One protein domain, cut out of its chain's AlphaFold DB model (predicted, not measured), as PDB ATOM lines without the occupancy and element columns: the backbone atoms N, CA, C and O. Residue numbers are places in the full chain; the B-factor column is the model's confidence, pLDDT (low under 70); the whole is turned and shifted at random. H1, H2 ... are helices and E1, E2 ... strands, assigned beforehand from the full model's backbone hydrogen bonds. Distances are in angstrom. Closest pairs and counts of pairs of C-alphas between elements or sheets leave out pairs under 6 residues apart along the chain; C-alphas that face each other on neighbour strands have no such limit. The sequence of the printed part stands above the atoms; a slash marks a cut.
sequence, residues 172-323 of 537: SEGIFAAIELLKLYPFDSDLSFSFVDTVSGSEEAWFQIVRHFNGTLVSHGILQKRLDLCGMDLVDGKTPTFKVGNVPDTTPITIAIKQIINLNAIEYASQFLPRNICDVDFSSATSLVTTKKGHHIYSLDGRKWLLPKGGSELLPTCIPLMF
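AT A GLANCE: This is residues 172 to 323 of the 537 residues of the protein "Pso2p" of Candida albicans (strain SC5314 / ATCC MYA-2876) (UniProt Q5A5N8). Two lobes sit end to end: a larger one, where helices H1 and H2 pack on a strongly twisted parallel sheet, and a smaller one, an antiparallel sheet of four strands. E8 of the small sheet runs on into E9, an edge strand of the large one, with H4 beside this joint and H3 at the far end of the large lobe. The printed part has 152 residues, with four named helices and nine named strands in the order H1 E1 H2 E2 H3 E3 E4 H4 E5 E6 E7 E8 E9, class mixed. The sheets run E2 E3 E1 E4 E9, parallel, and E5 E6 E7 E8, antiparallel. The whole is compact, with a radius of gyration of the C-alphas of 15.8 A and spans of 51 by 36 by 22 A.

IN THESE COORDINATES: Find C-alpha 172 at (119.792, 156.458, 133.474); from there H1 runs 15.2 A to residue 182. Next come E1, residues 191 to 195, H2, residues 203 to 212, 14.1 A long, E2, residues 216 to 218, H3, residues 221 to 229, and E3, residues 241 to 244. At C-alpha 253, (134.291, 177.411, 123.485), begins E4, which runs 21.2 A to residue 260. Read on through H4, residues 265 to 272, E5, 286 to 290, E6, 296 to 300, E7, 303 to 307, and E8, 313 to 316, to E9, residues 318 to 322, ending at (122.953, 164.022, 137.567).

HOW THE PARTS SIT: Look first at E4, an inner strand: N 255 and O 192 of E1 are 2.8 A apart, and N 319 of E9 and O 256 are 2.8 A apart. Beyond E1, N 243 of E3 and O 193 are 2.8 A apart; N 242 and O 216 of E2 are 2.8 A apart. E1, H2, E2 form a split strand-helix-strand unit, E3 between its strands, with a right-handed crossover; E2, H3, E3 form an unsplit one, its strands neighbours. H1 lies over E9 at a height over the sheet of 7.0 A and touches H2, C-alphas 175 and 205 being closest at 6.0 A. H3 and H4 only graze this sheet. E5 to E8 form a meander, successive antiparallel neighbours: N 288 and O 297, N 305 and O 298, and N 315 and O 306 are each 2.8 A apart. In H1, H2, H3 and H4 every O i to N i+4 pair is within hydrogen-bond range.

THE WHOLE: The farthest C-alphas, of Leu 229 and Ser 283, are 51.6 A apart. The printed part has no cut; the links H3 to E3 and H4 to E5 are long. Mean pLDDT of the printed part is 90.8, and residue 233 is under 70.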
ATOM      1  N   SER A 172     120.429 156.434 134.795       94.30
ATOM      2  CA  SER A 172     119.792 156.458 133.474       94.30
ATOM      3  C   SER A 172     118.979 157.733 133.223       94.30
ATOM      4  O   SER A 172     119.034 158.279 132.120       94.30
ATOM      5  N   GLU A 173     118.276 158.252 134.232       91.81
ATOM      6  CA  GLU A 173     117.513 159.497 134.123       91.81
ATOM      7  C   GLU A 173     118.442 160.710 134.020       91.81
ATOM      8  O   GLU A 173     118.246 161.570 133.159       91.81
ATOM      9  N   GLY A 174     119.492 160.755 134.839       93.05
ATOM     10  CA  GLY A 174     120.469 161.842 134.797       93.05
ATOM     11  C   GLY A 174     121.278 161.892 133.502       93.05
ATOM     12  O   GLY A 174     121.503 162.975 132.955       93.05
ATOM     13  N   ILE A 175     121.665 160.728 132.971       95.78
ATOM     14  CA  ILE A 175     122.286 160.600 131.644       95.78
ATOM     15  C   ILE A 175     121.319 161.089 130.563       95.78
ATOM     16  O   ILE A 175     121.709 161.871 129.695       95.78
ATOM     17  N   PHE A 176     120.055 160.662 130.616       94.21
ATOM     18  CA  PHE A 176     119.050 161.067 129.638       94.21
ATOM     19  C   PHE A 176     118.800 162.582 129.665       94.21
ATOM     20  O   PHE A 176     118.781 163.212 128.612       94.21
ATOM     21  N   ALA A 177     118.715 163.199 130.845       91.09
ATOM     22  CA  ALA A 177     118.579 164.650 130.969       91.09
ATOM     23  C   ALA A 177     119.782 165.417 130.392       91.09
ATOM     24  O   ALA A 177     119.598 166.426 129.708       91.09
ATOM     25  N   ALA A 178     121.009 164.930 130.612       95.39
ATOM     26  CA  ALA A 178     122.202 165.517 130.002       95.39
ATOM     27  C   ALA A 178     122.163 165.415 128.465       95.39
ATOM     28  O   ALA A 178     122.517 166.374 127.779       95.39
ATOM     29  N   ILE A 179     121.686 164.290 127.921       95.87
ATOM     30  CA  ILE A 179     121.476 164.105 126.476       95.87
ATOM     31  C   ILE A 179     120.436 165.093 125.934       95.87
ATOM     32  O   ILE A 179     120.685 165.720 124.904       95.87
ATOM     33  N   GLU A 180     119.295 165.265 126.609       92.87
ATOM     34  CA  GLU A 180     118.250 166.205 126.176       92.87
ATOM     35  C   GLU A 180     118.760 167.649 126.122       92.87
ATOM     36  O   GLU A 180     118.470 168.357 125.159       92.87
ATOM     37  N   LEU A 181     119.580 168.073 127.091       93.38
ATOM     38  CA  LEU A 181     120.243 169.378 127.031       93.38
ATOM     39  C   LEU A 181     121.259 169.451 125.885       93.38
ATOM     40  O   LEU A 181     121.254 170.421 125.130       93.38
ATOM     41  N   LEU A 182     122.104 168.429 125.717       95.46
ATOM     42  CA  LEU A 182     123.130 168.387 124.667       95.46
ATOM     43  C   LEU A 182     122.546 168.497 123.252       95.46
ATOM     44  O   LEU A 182     123.180 169.100 122.389       95.46
ATOM     45  N   LYS A 183     121.334 167.983 123.007       93.35
ATOM     46  CA  LYS A 183     120.643 168.097 121.707       93.35
ATOM     47  C   LYS A 183     120.392 169.539 121.258       93.35
ATOM     48  O   LYS A 183     120.173 169.763 120.071       93.35
ATOM     49  N   LEU A 184     120.403 170.500 122.181       93.02
ATOM     50  CA  LEU A 184     120.195 171.917 121.877       93.02
ATOM     51  C   LEU A 184     121.458 172.599 121.330       93.02
ATOM     52  O   LEU A 184     121.369 173.689 120.765       93.02
ATOM     53  N   TYR A 185     122.632 171.984 121.496       95.02
ATOM     54  CA  TYR A 185     123.910 172.591 121.137       95.02
ATOM     55  C   TYR A 185     124.292 172.279 119.685       95.02
ATOM     56  O   TYR A 185     124.085 171.159 119.210       95.02
ATOM     57  N   PRO A 186     124.909 173.236 118.968       92.89
ATOM     58  CA  PRO A 186     125.506 172.958 117.672       92.89
ATOM     59  C   PRO A 186     126.751 172.069 117.829       92.89
ATOM     60  O   PRO A 186     127.620 172.327 118.661       92.89
ATOM     61  N   PHE A 187     126.854 171.036 116.992       91.22
ATOM     62  CA  PHE A 187     128.019 170.154 116.908       91.22
ATOM     63  C   PHE A 187     128.905 170.550 115.724       91.22
ATOM     64  O   PHE A 187     128.845 169.944 114.654       91.22
ATOM     65  N   ASP A 188     129.721 171.587 115.901       89.53
ATOM     66  CA  ASP A 188     130.674 172.034 114.886       89.53
ATOM     67  C   ASP A 188     132.061 172.354 115.463       89.53
ATOM     68  O   ASP A 188     132.332 172.150 116.641       89.53
ATOM     69  N   SER A 189     132.969 172.819 114.601       87.67
ATOM     70  CA  SER A 189     134.379 173.046 114.929       87.67
ATOM     71  C   SER A 189     134.648 174.170 115.935       87.67
ATOM     72  O   SER A 189     135.789 174.307 116.377       87.67
ATOM     73  N   ASP A 190     133.666 175.020 116.238       90.36
ATOM     74  CA  ASP A 190     133.849 176.122 117.184       90.36
ATOM     75  C   ASP A 190     133.620 175.707 118.642       90.36
ATOM     76  O   ASP A 190     134.009 176.445 119.553       90.36
ATOM     77  N   LEU A 191     132.995 174.549 118.863       92.03
ATOM     78  CA  LEU A 191     132.665 174.042 120.186       92.03
ATOM     79  C   LEU A 191     133.379 172.719 120.456       92.03
ATOM     80  O   LEU A 191     133.467 171.841 119.599       92.03
ATOM     81  N   SER A 192     133.825 172.547 121.693       93.37
ATOM     82  CA  SER A 192     134.167 171.244 122.248       93.37
ATOM     83  C   SER A 192     133.244 170.885 123.401       93.37
ATOM     84  O   SER A 192     132.688 171.751 124.075       93.37
ATOM     85  N   PHE A 193     133.106 169.588 123.655       95.98
ATOM     86  CA  PHE A 193     132.347 169.057 124.781       95.98
ATOM     87  C   PHE A 193     133.310 168.278 125.665       95.98
ATOM     88  O   PHE A 193     134.007 167.395 125.166       95.98
ATOM     89  N   SER A 194     133.391 168.611 126.951       96.14
ATOM     90  CA  SER A 194     134.377 168.017 127.859       96.14
ATOM     91  C   SER A 194     133.731 167.498 129.136       96.14
ATOM     92  O   SER A 194     133.103 168.261 129.872       96.14
ATOM     93  N   PHE A 195     133.899 166.209 129.414       96.82
ATOM     94  CA  PHE A 195     133.565 165.622 130.706       96.82
ATOM     95  C   PHE A 195     134.600 166.056 131.746       96.82
ATOM     96  O   PHE A 195     135.792 165.776 131.610       96.82
ATOM     97  N   VAL A 196     134.128 166.741 132.789       93.69
ATOM     98  CA  VAL A 196     134.992 167.302 133.840       93.69
ATOM     99  C   VAL A 196     135.460 166.225 134.821       93.69
ATOM    100  O   VAL A 196     136.615 166.220 135.239       93.69
ATOM    101  N   ASP A 197     134.565 165.313 135.206       91.89
ATOM    102  CA  ASP A 197     134.896 164.229 136.131       91.89
ATOM    103  C   ASP A 197     135.658 163.122 135.384       91.89
ATOM    104  O   ASP A 197     135.236 162.705 134.309       91.89
ATOM    105  N   THR A 198     136.784 162.669 135.946       93.11
ATOM    106  CA  THR A 198     137.653 161.605 135.395       93.11
ATOM    107  C   THR A 198     137.738 160.379 136.309       93.11
ATOM    108  O   THR A 198     138.512 159.446 136.049       93.11
ATOM    109  N   VAL A 199     136.979 160.376 137.404       91.58
ATOM    110  CA  VAL A 199     136.989 159.308 138.403       91.58
ATOM    111  C   VAL A 199     136.383 158.048 137.794       91.58
ATOM    112  O   VAL A 199     135.447 158.110 136.997       91.58
ATOM    113  N   SER A 200     136.941 156.891 138.148       94.14
ATOM    114  CA  SER A 200     136.399 155.615 137.680       94.14
ATOM    115  C   SER A 200     134.995 155.385 138.250       94.14
ATOM    116  O   SER A 200     134.736 155.681 139.412       94.14
ATOM    117  N   GLY A 201     134.090 154.870 137.429       94.60
ATOM    118  CA  GLY A 201     132.646 154.805 137.650       94.60
ATOM    119  C   GLY A 201     131.860 155.797 136.792       94.60
ATOM    120  O   GLY A 201     130.669 155.601 136.585       94.60
ATOM    121  N   SER A 202     132.510 156.823 136.236       95.05
ATOM    122  CA  SER A 202     131.883 157.779 135.310       95.05
ATOM    123  C   SER A 202     131.838 157.274 133.854       95.05
ATOM    124  O   SER A 202     131.142 157.861 133.025       95.05
ATOM    125  N   GLU A 203     132.544 156.181 133.535       94.38
ATOM    126  CA  GLU A 203     132.659 155.616 132.183       94.38
ATOM    127  C   GLU A 203     131.301 155.289 131.553       94.38
ATOM    128  O   GLU A 203     131.096 155.546 130.368       94.38
ATOM    129  N   GLU A 204     130.352 154.768 132.338       94.43
ATOM    130  CA  GLU A 204     129.003 154.459 131.855       94.43
ATOM    131  C   GLU A 204     128.331 155.700 131.253       94.43
ATOM    132  O   GLU A 204     127.818 155.652 130.133       94.43
ATOM    133  N   ALA A 205     128.373 156.828 131.965       96.41
ATOM    134  CA  ALA A 205     127.769 158.065 131.494       96.41
ATOM    135  C   ALA A 205     128.450 158.572 130.218       96.41
ATOM    136  O   ALA A 205     127.763 158.959 129.269       96.41
ATOM    137  N   TRP A 206     129.785 158.519 130.161       96.01
ATOM    138  CA  TRP A 206     130.534 158.907 128.964       96.01
ATOM    139  C   TRP A 206     130.123 158.049 127.767       96.01
ATOM    140  O   TRP A 206     129.814 158.589 126.706       96.01
ATOM    141  N   PHE A 207     130.042 156.727 127.947       94.78
ATOM    142  CA  PHE A 207     129.636 155.801 126.893       94.78
ATOM    143  C   PHE A 207     128.263 156.125 126.334       94.78
ATOM    144  O   PHE A 207     128.104 156.257 125.124       94.78
ATOM    145  N   GLN A 208     127.266 156.228 127.216       95.47
ATOM    146  CA  GLN A 208     125.870 156.363 126.821       95.47
ATOM    147  C   GLN A 208     125.650 157.680 126.075       95.47
ATOM    148  O   GLN A 208     124.991 157.697 125.034       95.47
ATOM    149  N   ILE A 209     126.270 158.765 126.551       96.51
ATOM    150  CA  ILE A 209     126.201 160.081 125.911       96.51
ATOM    151  C   ILE A 209     126.893 160.049 124.546       96.51
ATOM    152  O   ILE A 209     126.278 160.394 123.538       96.51
ATOM    153  N   VAL A 210     128.148 159.597 124.475       95.67
ATOM    154  CA  VAL A 210     128.919 159.598 123.220       95.67
ATOM    155  C   VAL A 210     128.265 158.692 122.177       95.67
ATOM    156  O   VAL A 210     128.112 159.084 121.018       95.67
ATOM    157  N   ARG A 211     127.812 157.504 122.591       93.73
ATOM    158  CA  ARG A 211     127.109 156.552 121.728       93.73
ATOM    159  C   ARG A 211     125.799 157.124 121.195       93.73
ATOM    160  O   ARG A 211     125.500 156.900 120.024       93.73
ATOM    161  N   HIS A 212     125.037 157.861 122.008       94.46
ATOM    162  CA  HIS A 212     123.787 158.490 121.571       94.46
ATOM    163  C   HIS A 212     124.005 159.434 120.385       94.46
ATOM    164  O   HIS A 212     123.269 159.376 119.402       94.46
ATOM    165  N   PHE A 213     125.044 160.264 120.455       93.93
ATOM    166  CA  PHE A 213     125.387 161.201 119.386       93.93
ATOM    167  C   PHE A 213     126.217 160.569 118.265       93.93
ATOM    168  O   PHE A 213     126.625 161.277 117.349       93.93
ATOM    169  N   ASN A 214     126.469 159.253 118.322       92.02
ATOM    170  CA  ASN A 214     127.368 158.554 117.405       92.02
ATOM    171  C   ASN A 214     128.724 159.283 117.293       92.02
ATOM    172  O   ASN A 214     129.277 159.391 116.205       92.02
ATOM    173  N   GLY A 215     129.205 159.835 118.410       92.58
ATOM    174  CA  GLY A 215     130.405 160.659 118.478       92.58
ATOM    175  C   GLY A 215     131.666 159.857 118.788       92.58
ATOM    176  O   GLY A 215     131.645 158.629 118.879       92.58
ATOM    177  N   THR A 216     132.761 160.579 118.999       93.02
ATOM    178  CA  THR A 216     134.048 160.019 119.436       93.02
ATOM    179  C   THR A 216     134.409 160.555 120.818       93.02
ATOM    180  O   THR A 216     134.224 161.744 121.084       93.02
ATOM    181  N   LEU A 217     134.931 159.688 121.688       94.21
ATOM    182  CA  LEU A 217     135.481 160.065 122.989       94.21
ATOM    183  C   LEU A 217     137.004 160.127 122.888       94.21
ATOM    184  O   LEU A 217     137.651 159.117 122.645       94.21
ATOM    185  N   VAL A 218     137.575 161.309 123.091       92.62
ATOM    186  CA  VAL A 218     139.020 161.532 123.081       92.62
ATOM    187  C   VAL A 218     139.526 161.582 124.513       92.62
ATOM    188  O   VAL A 218     139.066 162.389 125.326       92.62
ATOM    189  N   SER A 219     140.515 160.747 124.806       92.72
ATOM    190  CA  SER A 219     141.234 160.737 126.074       92.72
ATOM    191  C   SER A 219     142.705 160.384 125.840       92.72
ATOM    192  O   SER A 219     143.061 159.869 124.784       92.72
ATOM    193  N   HIS A 220     143.584 160.667 126.805       91.52
ATOM    194  CA  HIS A 220     145.021 160.393 126.690       91.52
ATOM    195  C   HIS A 220     145.569 159.637 127.909       91.52
ATOM    196  O   HIS A 220     144.974 159.607 128.989       91.52
ATOM    197  N   GLY A 221     146.765 159.063 127.751       91.88
ATOM    198  CA  GLY A 221     147.558 158.521 128.854       91.88
ATOM    199  C   GLY A 221     146.910 157.320 129.547       91.88
ATOM    200  O   GLY A 221     146.434 156.395 128.894       91.88
ATOM    201  N   ILE A 222     146.934 157.316 130.884       92.08
ATOM    202  CA  ILE A 222     146.365 156.234 131.708       92.08
ATOM    203  C   ILE A 222     144.848 156.126 131.518       92.08
ATOM    204  O   ILE A 222     144.315 155.021 131.559       92.08
ATOM    205  N   LEU A 223     144.162 157.247 131.275       92.62
ATOM    206  CA  LEU A 223     142.714 157.249 131.097       92.62
ATOM    207  C   LEU A 223     142.300 156.484 129.836       92.62
ATOM    208  O   LEU A 223     141.429 155.628 129.930       92.62
ATOM    209  N   GLN A 224     142.984 156.704 128.707       92.76
ATOM    210  CA  GLN A 224     142.722 155.950 127.475       92.76
ATOM    211  C   GLN A 224     142.916 154.451 127.691       92.76
ATOM    212  O   GLN A 224     142.016 153.667 127.421       92.76
ATOM    213  N   LYS A 225     144.040 154.059 128.302       94.00
ATOM    214  CA  LYS A 225     144.307 152.649 128.613       94.00
ATOM    215  C   LYS A 225     143.237 152.035 129.521       94.00
ATOM    216  O   LYS A 225     142.930 150.855 129.390       94.00
ATOM    217  N   ARG A 226     142.670 152.813 130.451       93.51
ATOM    218  CA  ARG A 226     141.566 152.362 131.313       93.51
ATOM    219  C   ARG A 226     140.279 152.148 130.516       93.51
ATOM    220  O   ARG A 226     139.603 151.153 130.754       93.51
ATOM    221  N   LEU A 227     139.958 153.039 129.578       93.25
ATOM    222  CA  LEU A 227     138.811 152.875 128.677       93.25
ATOM    223  C   LEU A 227     138.960 151.620 127.807       93.25
ATOM    224  O   LEU A 227     138.004 150.853 127.691       93.25
ATOM    225  N   ASP A 228     140.168 151.367 127.294       93.00
ATOM    226  CA  ASP A 228     140.479 150.167 126.508       93.00
ATOM    227  C   ASP A 228     140.234 148.886 127.332       93.00
ATOM    228  O   ASP A 228     139.607 147.941 126.853       93.00
ATOM    229  N   LEU A 229     140.650 148.863 128.609       94.06
ATOM    230  CA  LEU A 229     140.384 147.740 129.524       94.06
ATOM    231  C   LEU A 229     138.892 147.534 129.824       94.06
ATOM    232  O   LEU A 229     138.478 146.410 130.105       94.06
ATOM    233  N   CYS A 230     138.085 148.596 129.788       90.89
ATOM    234  CA  CYS A 230     136.646 148.514 130.035       90.89
ATOM    235  C   CYS A 230     135.861 147.961 128.832       90.89
ATOM    236  O   CYS A 230     134.649 147.777 128.949       90.89
ATOM    237  N   GLY A 231     136.512 147.701 127.690       85.24
ATOM    238  CA  GLY A 231     135.859 147.174 126.487       85.24
ATOM    239  C   GLY A 231     134.873 148.160 125.856       85.24
ATOM    240  O   GLY A 231     133.845 147.762 125.308       85.24
ATOM    241  N   MET A 232     135.132 149.460 125.991       79.16
ATOM    242  CA  MET A 232     134.258 150.498 125.455       79.16
ATOM    243  C   MET A 232     134.535 150.710 123.964       79.16
ATOM    244  O   MET A 232     135.331 151.567 123.590       79.16
ATOM    245  N   ASP A 233     133.847 149.947 123.115       69.67
ATOM    246  CA  ASP A 233     133.941 150.060 121.655       69.67
ATOM    247  C   ASP A 233     133.259 151.345 121.150       69.67
ATOM    248  O   ASP A 233     132.086 151.357 120.759       69.67
ATOM    249  N   LEU A 234     133.986 152.460 121.166       74.58
ATOM    250  CA  LEU A 234     133.587 153.694 120.492       74.58
ATOM    251  C   LEU A 234     134.324 153.796 119.153       74.58
ATOM    252  O   LEU A 234     135.522 153.562 119.066       74.58
ATOM    253  N   VAL A 235     133.590 154.125 118.087       70.30
ATOM    254  CA  VAL A 235     134.183 154.279 116.751       70.30
ATOM    255  C   VAL A 235     134.830 155.658 116.642       70.30
ATOM    256  O   VAL A 235     134.157 156.680 116.806       70.30
ATOM    257  N   ASP A 236     136.118 155.680 116.316       75.39
ATOM    258  CA  ASP A 236     136.882 156.909 116.110       75.39
ATOM    259  C   ASP A 236     136.482 157.674 114.839       75.39
ATOM    260  O   ASP A 236     135.916 157.128 113.888       75.39
ATOM    261  N   GLY A 237     136.816 158.968 114.813       74.82
ATOM    262  CA  GLY A 237     136.685 159.831 113.636       74.82
ATOM    263  C   GLY A 237     135.277 160.368 113.373       74.82
ATOM    264  O   GLY A 237     135.039 160.970 112.324       74.82
ATOM    265  N   LYS A 238     134.342 160.178 114.305       81.25
ATOM    266  CA  LYS A 238     132.981 160.703 114.196       81.25
ATOM    267  C   LYS A 238     132.848 162.047 114.905       81.25
ATOM    268  O   LYS A 238     133.554 162.357 115.864       81.25
ATOM    269  N   THR A 239     131.915 162.854 114.415       83.99
ATOM    270  CA  THR A 239     131.482 164.087 115.072       83.99
ATOM    271  C   THR A 239     130.094 163.865 115.683       83.99
ATOM    272  O   THR A 239     129.293 163.147 115.083       83.99
ATOM    273  N   PRO A 240     129.797 164.452 116.854       91.40
ATOM    274  CA  PRO A 240     130.665 165.326 117.648       91.40
ATOM    275  C   PRO A 240     131.797 164.609 118.390       91.40
ATOM    276  O   PRO A 240     131.754 163.407 118.642       91.40
ATOM    277  N   THR A 241     132.814 165.386 118.761       91.56
ATOM    278  CA  THR A 241     133.927 164.928 119.594       91.56
ATOM    279  C   THR A 241     133.703 165.354 121.040       91.56
ATOM    280  O   THR A 241     133.589 166.545 121.335       91.56
ATOM    281  N   PHE A 242     133.693 164.377 121.939       95.02
ATOM    282  CA  PHE A 242     133.709 164.577 123.380       95.02
ATOM    283  C   PHE A 242     135.117 164.323 123.908       95.02
ATOM    284  O   PHE A 242     135.808 163.423 123.440       95.02
ATOM    285  N   LYS A 243     135.551 165.105 124.888       94.82
ATOM    286  CA  LYS A 243     136.857 164.987 125.536       94.82
ATOM    287  C   LYS A 243     136.672 164.588 126.991       94.82
ATOM    288  O   LYS A 243     135.665 164.937 127.604       94.82
ATOM    289  N   VAL A 244     137.642 163.884 127.554       94.89
ATOM    290  CA  VAL A 244     137.679 163.594 128.990       94.89
ATOM    291  C   VAL A 244     139.117 163.623 129.502       94.89
ATOM    292  O   VAL A 244     140.036 163.090 128.877       94.89
ATOM    293  N   GLY A 245     139.312 164.268 130.654       89.49
ATOM    294  CA  GLY A 245     140.626 164.486 131.256       89.49
ATOM    295  C   GLY A 245     141.441 165.592 130.586       89.49
ATOM    296  O   GLY A 245     140.901 166.492 129.948       89.49
ATOM    297  N   ASN A 246     142.764 165.536 130.758       85.44
ATOM    298  CA  ASN A 246     143.692 166.588 130.326       85.44
ATOM    299  C   ASN A 246     144.007 166.489 128.824       85.44
ATOM    300  O   ASN A 246     145.138 166.206 128.420       85.44
ATOM    301  N   VAL A 247     142.988 166.693 127.995       87.68
ATOM    302  CA  VAL A 247     143.117 166.765 126.538       87.68
ATOM    303  C   VAL A 247     143.283 168.233 126.137       87.68
ATOM    304  O   VAL A 247     142.422 169.042 126.484       87.68
ATOM    305  N   PRO A 248     144.348 168.603 125.400       86.80
ATOM    306  CA  PRO A 248     144.504 169.961 124.890       86.80
ATOM    307  C   PRO A 248     143.272 170.423 124.104       86.80
ATOM    308  O   PRO A 248     142.733 169.697 123.259       86.80
ATOM    309  N   ASP A 249     142.829 171.650 124.369       86.46
ATOM    310  CA  ASP A 249     141.678 172.240 123.702       86.46
ATOM    311  C   ASP A 249     142.001 173.613 123.123       86.46
ATOM    312  O   ASP A 249     142.390 174.528 123.841       86.46
ATOM    313  N   THR A 250     141.853 173.736 121.806       85.78
ATOM    314  CA  THR A 250     142.040 174.982 121.054       85.78
ATOM    315  C   THR A 250     140.724 175.523 120.501       85.78
ATOM    316  O   THR A 250     140.733 176.510 119.760       85.78
ATOM    317  N   THR A 251     139.593 174.884 120.819       87.36
ATOM    318  CA  THR A 251     138.281 175.375 120.396       87.36
ATOM    319  C   THR A 251     137.958 176.703 121.090       87.36
ATOM    320  O   THR A 251     138.330 176.904 122.248       87.36
ATOM    321  N   PRO A 252     137.274 177.635 120.400       85.52
ATOM    322  CA  PRO A 252     136.832 178.891 120.999       85.52
ATOM    323  C   PRO A 252     136.023 178.716 122.290       85.52
ATOM    324  O   PRO A 252     136.090 179.572 123.174       85.52
ATOM    325  N   ILE A 253     135.221 177.647 122.380       89.56
ATOM    326  CA  ILE A 253     134.291 177.411 123.485       89.56
ATOM    327  C   ILE A 253     134.312 175.940 123.882       89.56
ATOM    328  O   ILE A 253     134.068 175.066 123.058       89.56
ATOM    329  N   THR A 254     134.465 175.689 125.178       92.45
ATOM    330  CA  THR A 254     134.273 174.365 125.768       92.45
ATOM    331  C   THR A 254     132.978 174.334 126.568       92.45
ATOM    332  O   THR A 254     132.789 175.118 127.500       92.45
ATOM    333  N   ILE A 255     132.095 173.407 126.215       95.46
ATOM    334  CA  ILE A 255     130.899 173.057 126.974       95.46
ATOM    335  C   ILE A 255     131.286 171.971 127.976       95.46
ATOM    336  O   ILE A 255     131.623 170.844 127.607       95.46
ATOM    337  N   ALA A 256     131.274 172.324 129.258       95.54
ATOM    338  CA  ALA A 256     131.636 171.413 130.335       95.54
ATOM    339  C   ALA A 256     130.444 170.523 130.708       95.54
ATOM    340  O   ALA A 256     129.367 171.032 131.000       95.54
ATOM    341  N   ILE A 257     130.634 169.208 130.758       97.02
ATOM    342  CA  ILE A 257     129.658 168.250 131.284       97.02
ATOM    343  C   ILE A 257     130.152 167.828 132.667       97.02
ATOM    344  O   ILE A 257     131.189 167.170 132.799       97.02
ATOM    345  N   LYS A 258     129.444 168.256 133.713       92.10
ATOM    346  CA  LYS A 258     129.912 168.177 135.102       92.10
ATOM    347  C   LYS A 258     129.007 167.278 135.927       92.10
ATOM    348  O   LYS A 258     127.807 167.514 135.988       92.10
ATOM    349  N   GLN A 259     129.590 166.291 136.603       92.56
ATOM    350  CA  GLN A 259     128.858 165.457 137.552       92.56
ATOM    351  C   GLN A 259     128.368 166.300 138.739       92.56
ATOM    352  O   GLN A 259     129.154 167.008 139.376       92.56
ATOM    353  N   ILE A 260     127.076 166.211 139.046       88.64
ATOM    354  CA  ILE A 260     126.442 166.885 140.182       88.64
ATOM    355  C   ILE A 260     125.455 165.910 140.818       88.64
ATOM    356  O   ILE A 260     124.756 165.190 140.117       88.64
ATOM    357  N   ILE A 261     125.380 165.883 142.147       83.04
ATOM    358  CA  ILE A 261     124.406 165.041 142.870       83.04
ATOM    359  C   ILE A 261     123.606 165.805 143.925       83.04
ATOM    360  O   ILE A 261     122.534 165.357 144.317       83.04
ATOM    361  N   ASN A 262     124.097 166.963 144.374       79.96
ATOM    362  CA  ASN A 262     123.411 167.808 145.345       79.96
ATOM    363  C   ASN A 262     122.827 169.034 144.642       79.96
ATOM    364  O   ASN A 262     123.459 170.084 144.612       79.96
ATOM    365  N   LEU A 263     121.652 168.867 144.042       81.32
ATOM    366  CA  LEU A 263     120.940 169.940 143.361       81.32
ATOM    367  C   LEU A 263     119.445 169.813 143.632       81.32
ATOM    368  O   LEU A 263     118.926 168.697 143.734       81.32
ATOM    369  N   ASN A 264     118.761 170.943 143.745       81.58
ATOM    370  CA  ASN A 264     117.305 170.988 143.760       81.58
ATOM    371  C   ASN A 264     116.722 171.395 142.395       81.58
ATOM    372  O   ASN A 264     117.427 171.911 141.526       81.58
ATOM    373  N   ALA A 265     115.427 171.146 142.186       81.19
ATOM    374  CA  ALA A 265     114.768 171.428 140.908       81.19
ATOM    375  C   ALA A 265     114.855 172.911 140.498       81.19
ATOM    376  O   ALA A 265     114.964 173.211 139.310       81.19
ATOM    377  N   ILE A 266     114.843 173.835 141.461       80.22
ATOM    378  CA  ILE A 266     114.924 175.276 141.201       80.22
ATOM    379  C   ILE A 266     116.354 175.710 140.877       80.22
ATOM    380  O   ILE A 266     116.565 176.497 139.954       80.22
ATOM    381  N   GLU A 267     117.358 175.174 141.565       83.28
ATOM    382  CA  GLU A 267     118.770 175.352 141.216       83.28
ATOM    383  C   GLU A 267     119.041 174.830 139.808       83.28
ATOM    384  O   GLU A 267     119.664 175.521 139.002       83.28
ATOM    385  N   TYR A 268     118.498 173.656 139.481       86.01
ATOM    386  CA  TYR A 268     118.587 173.104 138.137       86.01
ATOM    387  C   TYR A 268     117.969 174.039 137.098       86.01
ATOM    388  O   TYR A 268     118.629 174.411 136.124       86.01
ATOM    389  N   ALA A 269     116.729 174.470 137.336       85.35
ATOM    390  CA  ALA A 269     115.999 175.339 136.425       85.35
ATOM    391  C   ALA A 269     116.662 176.712 136.243       85.35
ATOM    392  O   ALA A 269     116.802 177.201 135.124       85.35
ATOM    393  N   SER A 270     117.115 177.324 137.332       82.45
ATOM    394  CA  SER A 270     117.697 178.669 137.328       82.45
ATOM    395  C   SER A 270     119.105 178.725 136.726       82.45
ATOM    396  O   SER A 270     119.504 179.766 136.173       82.45
ATOM    397  N   GLN A 271     119.870 177.632 136.848       84.10
ATOM    398  CA  GLN A 271     121.283 177.609 136.483       84.10
ATOM    399  C   GLN A 271     121.581 176.898 135.166       84.10
ATOM    400  O   GLN A 271     122.491 177.350 134.468       84.10
ATOM    401  N   PHE A 272     120.848 175.835 134.832       90.39
ATOM    402  CA  PHE A 272     121.226 174.907 133.763       90.39
ATOM    403  C   PHE A 272     120.187 174.748 132.651       90.39
ATOM    404  O   PHE A 272     120.475 174.083 131.656       90.39
ATOM    405  N   LEU A 273     118.999 175.346 132.777       90.59
ATOM    406  CA  LEU A 273     118.060 175.381 131.660       90.59
ATOM    407  C   LEU A 273     118.389 176.524 130.686       90.59
ATOM    408  O   LEU A 273     118.872 177.581 131.108       90.59
ATOM    409  N   PRO A 274     118.108 176.331 129.385       92.64
ATOM    410  CA  PRO A 274     118.119 177.404 128.402       92.64
ATOM    411  C   PRO A 274     117.217 178.574 128.804       92.64
ATOM    412  O   PRO A 274     116.166 178.369 129.412       92.64
ATOM    413  N   ARG A 275     117.598 179.792 128.411       90.30
ATOM    414  CA  ARG A 275     116.780 181.003 128.585       90.30
ATOM    415  C   ARG A 275     116.360 181.549 127.229       90.30
ATOM    416  O   ARG A 275     117.220 181.746 126.373       90.30
ATOM    417  N   ASN A 276     115.079 181.842 127.034       90.27
ATOM    418  CA  ASN A 276     114.631 182.516 125.820       90.27
ATOM    419  C   ASN A 276     115.205 183.940 125.763       90.27
ATOM    420  O   ASN A 276     115.141 184.667 126.751       90.27
ATOM    421  N   ILE A 277     115.745 184.360 124.617       90.55
ATOM    422  CA  ILE A 277     116.328 185.704 124.466       90.55
ATOM    423  C   ILE A 277     115.304 186.826 124.677       90.55
ATOM    424  O   ILE A 277     115.689 187.917 125.083       90.55
ATOM    425  N   CYS A 278     114.014 186.574 124.432       88.94
ATOM    426  CA  CYS A 278     112.951 187.554 124.658       88.94
ATOM    427  C   CYS A 278     112.720 187.847 126.148       88.94
ATOM    428  O   CYS A 278     112.205 188.910 126.478       88.94
ATOM    429  N   ASP A 279     113.114 186.924 127.031       85.51
ATOM    430  CA  ASP A 279     112.943 187.039 128.483       85.51
ATOM    431  C   ASP A 279     114.218 187.544 129.184       85.51
ATOM    432  O   ASP A 279     114.285 187.587 130.413       85.51
ATOM    433  N   VAL A 280     115.266 187.877 128.424       86.67
ATOM    434  CA  VAL A 280     116.582 188.242 128.958       86.67
ATOM    435  C   VAL A 280     116.831 189.734 128.777       86.67
ATOM    436  O   VAL A 280     116.830 190.245 127.658       86.67
ATOM    437  N   ASP A 281     117.131 190.425 129.878       87.34
ATOM    438  CA  ASP A 281     117.634 191.794 129.816       87.34
ATOM    439  C   ASP A 281     119.118 191.811 129.412       87.34
ATOM    440  O   ASP A 281     120.022 191.544 130.209       87.34
ATOM    441  N   PHE A 282     119.373 192.157 128.151       88.85
ATOM    442  CA  PHE A 282     120.723 192.290 127.610       88.85
ATOM    443  C   PHE A 282     121.448 193.570 128.051       88.85
ATOM    444  O   PHE A 282     122.620 193.724 127.709       88.85
ATOM    445  N   SER A 283     120.824 194.473 128.820       87.79
ATOM    446  CA  SER A 283     121.471 195.708 129.295       87.79
ATOM    447  C   SER A 283     122.744 195.443 130.111       87.79
ATOM    448  O   SER A 283     123.705 196.209 130.034       87.79
ATOM    449  N   SER A 284     122.774 194.326 130.845       83.75
ATOM    450  CA  SER A 284     123.920 193.869 131.643       83.75
ATOM    451  C   SER A 284     124.821 192.863 130.914       83.75
ATOM    452  O   SER A 284     125.868 192.469 131.438       83.75
ATOM    453  N   ALA A 285     124.443 192.433 129.706       89.25
ATOM    454  CA  ALA A 285     125.160 191.408 128.963       89.25
ATOM    455  C   ALA A 285     126.397 191.986 128.262       89.25
ATOM    456  O   ALA A 285     126.326 192.961 127.518       89.25
ATOM    457  N   THR A 286     127.546 191.331 128.427       92.53
ATOM    458  CA  THR A 286     128.772 191.663 127.682       92.53
ATOM    459  C   THR A 286     129.029 190.612 126.610       92.53
ATOM    460  O   THR A 286     129.213 189.440 126.935       92.53
ATOM    461  N   SER A 287     129.081 191.009 125.337       91.82
ATOM    462  CA  SER A 287     129.514 190.115 124.253       91.82
ATOM    463  C   SER A 287     131.012 189.830 124.388       91.82
ATOM    464  O   SER A 287     131.826 190.751 124.347       91.82
ATOM    465  N   LEU A 288     131.376 188.564 124.597       91.71
ATOM    466  CA  LEU A 288     132.758 188.131 124.813       91.71
ATOM    467  C   LEU A 288     133.434 187.714 123.507       91.71
ATOM    468  O   LEU A 288     134.543 188.145 123.209       91.71
ATOM    469  N   VAL A 289     132.784 186.825 122.752       90.24
ATOM    470  CA  VAL A 289     133.349 186.194 121.553       90.24
ATOM    471  C   VAL A 289     132.231 185.932 120.553       90.24
ATOM    472  O   VAL A 289     131.136 185.524 120.931       90.24
ATOM    473  N   THR A 290     132.523 186.124 119.268       94.12
ATOM    474  CA  THR A 290     131.721 185.571 118.171       94.12
ATOM    475  C   THR A 290     132.555 184.523 117.447       94.12
ATOM    476  O   THR A 290     133.690 184.799 117.058       94.12
ATOM    477  N   THR A 291     132.031 183.311 117.307       92.48
ATOM    478  CA  THR A 291     132.756 182.188 116.708       92.48
ATOM    479  C   THR A 291     132.782 182.270 115.179       92.48
ATOM    480  O   THR A 291     132.051 183.057 114.572       92.48
ATOM    481  N   LYS A 292     133.597 181.437 114.515       91.74
ATOM    482  CA  LYS A 292     133.738 181.431 113.044       91.74
ATOM    483  C   LYS A 292     132.428 181.081 112.331       91.74
ATOM    484  O   LYS A 292     132.169 181.561 111.230       91.74
ATOM    485  N   LYS A 293     131.602 180.244 112.952       92.16
ATOM    486  CA  LYS A 293     130.266 179.829 112.513       92.16
ATOM    487  C   LYS A 293     129.170 180.797 112.955       92.16
ATOM    488  O   LYS A 293     128.026 180.617 112.544       92.16
ATOM    489  N   GLY A 294     129.516 181.864 113.678       93.92
ATOM    490  CA  GLY A 294     128.611 182.953 114.050       93.92
ATOM    491  C   GLY A 294     127.805 182.693 115.319       93.92
ATOM    492  O   GLY A 294     126.711 183.232 115.456       93.92
ATOM    493  N   HIS A 295     128.298 181.846 116.222       94.91
ATOM    494  CA  HIS A 295     127.735 181.719 117.565       94.91
ATOM    495  C   HIS A 295     128.251 182.851 118.443       94.91
ATOM    496  O   HIS A 295     129.417 183.227 118.338       94.91
ATOM    497  N   HIS A 296     127.406 183.385 119.314       94.82
ATOM    498  CA  HIS A 296     127.799 184.461 120.221       94.82
ATOM    499  C   HIS A 296     127.945 183.931 121.639       94.82
ATOM    500  O   HIS A 296     127.123 183.144 122.102       94.82
ATOM    501  N   ILE A 297     128.976 184.390 122.339       94.28
ATOM    502  CA  ILE A 297     129.140 184.162 123.770       94.28
ATOM    503  C   ILE A 297     128.888 185.458 124.506       94.28
ATOM    504  O   ILE A 297     129.570 186.454 124.263       94.28
ATOM    505  N   TYR A 298     127.967 185.406 125.458       93.76
ATOM    506  CA  TYR A 298     127.671 186.506 126.359       93.76
ATOM    507  C   TYR A 298     128.133 186.172 127.775       93.76
ATOM    508  O   TYR A 298     127.991 185.042 128.238       93.76
ATOM    509  N   SER A 299     128.672 187.168 128.471       92.75
ATOM    510  CA  SER A 299     128.739 187.183 129.928       92.75
ATOM    511  C   SER A 299     127.462 187.832 130.451       92.75
ATOM    512  O   SER A 299     127.223 189.002 130.159       92.75
ATOM    513  N   LEU A 300     126.652 187.082 131.191       89.58
ATOM    514  CA  LEU A 300     125.408 187.538 131.814       89.58
ATOM    515  C   LEU A 300     125.331 186.962 133.231       89.58
ATOM    516  O   LEU A 300     125.612 185.778 133.439       89.58
ATOM    517  N   ASP A 301     124.991 187.795 134.214       82.92
ATOM    518  CA  ASP A 301     124.946 187.433 135.640       82.92
ATOM    519  C   ASP A 301     126.270 186.835 136.165       82.92
ATOM    520  O   ASP A 301     126.299 185.988 137.063       82.92
ATOM    521  N   GLY A 302     127.407 187.247 135.592       84.33
ATOM    522  CA  GLY A 302     128.735 186.696 135.894       84.33
ATOM    523  C   GLY A 302     128.947 185.254 135.418       84.33
ATOM    524  O   GLY A 302     129.802 184.561 135.962       84.33
ATOM    525  N   ARG A 303     128.165 184.786 134.440       87.10
ATOM    526  CA  ARG A 303     128.284 183.461 133.818       87.10
ATOM    527  C   ARG A 303     128.363 183.586 132.303       87.10
ATOM    528  O   ARG A 303     127.851 184.540 131.725       87.10
ATOM    529  N   LYS A 304     128.992 182.604 131.659       92.05
ATOM    530  CA  LYS A 304     129.057 182.525 130.197       92.05
ATOM    531  C   LYS A 304     127.842 181.781 129.651       92.05
ATOM    532  O   LYS A 304     127.474 180.722 130.159       92.05
ATOM    533  N   TRP A 305     127.271 182.328 128.590       94.45
ATOM    534  CA  TRP A 305     126.135 181.776 127.866       94.45
ATOM    535  C   TRP A 305     126.438 181.745 126.376       94.45
ATOM    536  O   TRP A 305     127.014 182.689 125.836       94.45
ATOM    537  N   LEU A 306     126.037 180.666 125.721       95.39
ATOM    538  CA  LEU A 306     126.129 180.464 124.285       95.39
ATOM    539  C   LEU A 306     124.792 180.817 123.635       95.39
ATOM    540  O   LEU A 306     123.770 180.243 123.985       95.39
ATOM    541  N   LEU A 307     124.808 181.688 122.633       96.27
ATOM    542  CA  LEU A 307     123.700 181.890 121.707       96.27
ATOM    543  C   LEU A 307     124.060 181.242 120.359       96.27
ATOM    544  O   LEU A 307     124.920 181.774 119.642       96.27
ATOM    545  N   PRO A 308     123.438 180.106 119.992       95.56
ATOM    546  CA  PRO A 308     123.615 179.514 118.673       95.56
ATOM    547  C   PRO A 308     123.220 180.487 117.556       95.56
ATOM    548  O   PRO A 308     122.379 181.369 117.731       95.56
ATOM    549  N   LYS A 309     123.808 180.320 116.370       94.41
ATOM    550  CA  LYS A 309     123.574 181.225 115.240       94.41
ATOM    551  C   LYS A 309     122.124 181.077 114.789       94.41
ATOM    552  O   LYS A 309     121.725 179.988 114.389       94.41
ATOM    553  N   GLY A 310     121.367 182.171 114.821       92.16
ATOM    554  CA  GLY A 310     119.936 182.151 114.506       92.16
ATOM    555  C   GLY A 310     119.077 181.423 115.547       92.16
ATOM    556  O   GLY A 310     117.899 181.196 115.290       92.16
ATOM    557  N   GLY A 311     119.647 181.050 116.697       92.39
ATOM    558  CA  GLY A 311     118.903 180.507 117.827       92.39
ATOM    559  C   GLY A 311     118.188 181.607 118.609       92.39
ATOM    560  O   GLY A 311     118.605 182.764 118.603       92.39
ATOM    561  N   SER A 312     117.118 181.231 119.305       93.01
ATOM    562  CA  SER A 312     116.334 182.111 120.184       93.01
ATOM    563  C   SER A 312     116.552 181.821 121.671       93.01
ATOM    564  O   SER A 312     115.807 182.318 122.511       93.01
ATOM    565  N   GLU A 313     117.537 180.991 122.015       94.00
ATOM    566  CA  GLU A 313     117.800 180.574 123.390       94.00
ATOM    567  C   GLU A 313     119.282 180.733 123.743       94.00
ATOM    568  O   GLU A 313     120.165 180.339 122.979       94.00
ATOM    569  N   LEU A 314     119.546 181.290 124.926       94.03
ATOM    570  CA  LEU A 314     120.844 181.248 125.587       94.03
ATOM    571  C   LEU A 314     121.021 179.889 126.262       94.03
ATOM    572  O   LEU A 314     120.259 179.526 127.158       94.03
ATOM    573  N   LEU A 315     122.060 179.166 125.863       95.64
ATOM    574  CA  LEU A 315     122.449 177.871 126.404       95.64
ATOM    575  C   LEU A 315     123.576 178.047 127.435       95.64
ATOM    576  O   LEU A 315     124.520 178.804 127.184       95.64
ATOM    577  N   PRO A 316     123.537 177.363 128.587       94.30
ATOM    578  CA  PRO A 316     124.620 177.443 129.566       94.30
ATOM    579  C   PRO A 316     125.905 176.794 129.028       94.30
ATOM    580  O   PRO A 316     125.861 175.826 128.278       94.30
ATOM    581  N   THR A 317     127.087 177.256 129.435       94.16
ATOM    582  CA  THR A 317     128.353 176.581 129.060       94.16
ATOM    583  C   THR A 317     128.711 175.405 129.978       94.16
ATOM    584  O   THR A 317     129.801 174.844 129.875       94.16
ATOM    585  N   CYS A 318     127.815 175.044 130.900       94.31
ATOM    586  CA  CYS A 318     127.944 173.906 131.800       94.31
ATOM    587  C   CYS A 318     126.647 173.095 131.772       94.31
ATOM    588  O   CYS A 318     125.576 173.635 132.032       94.31
ATOM    589  N   ILE A 319     126.763 171.801 131.495       94.76
ATOM    590  CA  ILE A 319     125.671 170.835 131.500       94.76
ATOM    591  C   ILE A 319     125.811 169.975 132.761       94.76
ATOM    592  O   ILE A 319     126.855 169.343 132.955       94.76
ATOM    593  N   PRO A 320     124.793 169.942 133.634       93.15
ATOM    594  CA  PRO A 320     124.795 169.097 134.816       93.15
ATOM    595  C   PRO A 320     124.528 167.641 134.416       93.15
ATOM    596  O   PRO A 320     123.536 167.325 133.761       93.15
ATOM    597  N   LEU A 321     125.403 166.742 134.846       94.75
ATOM    598  CA  LEU A 321     125.229 165.299 134.754       94.75
ATOM    599  C   LEU A 321     124.814 164.782 136.135       94.75
ATOM    600  O   LEU A 321     125.652 164.639 137.028       94.75
ATOM    601  N   MET A 322     123.515 164.520 136.307       92.04
ATOM    602  CA  MET A 322     122.953 164.022 137.567       92.04
ATOM    603  C   MET A 322     123.265 162.533 137.753       92.04
ATOM    604  O   MET A 322     122.441 161.674 137.472       92.04
ATOM    605  N   PHE A 323     124.484 162.216 138.179       93.58
ATOM    606  CA  PHE A 323     125.006 160.847 138.191       93.58
ATOM    607  C   PHE A 323     125.736 160.558 139.500       93.58
ATOM    608  O   PHE A 323     126.538 161.378 139.949       93.58
TER     609      PHE A 323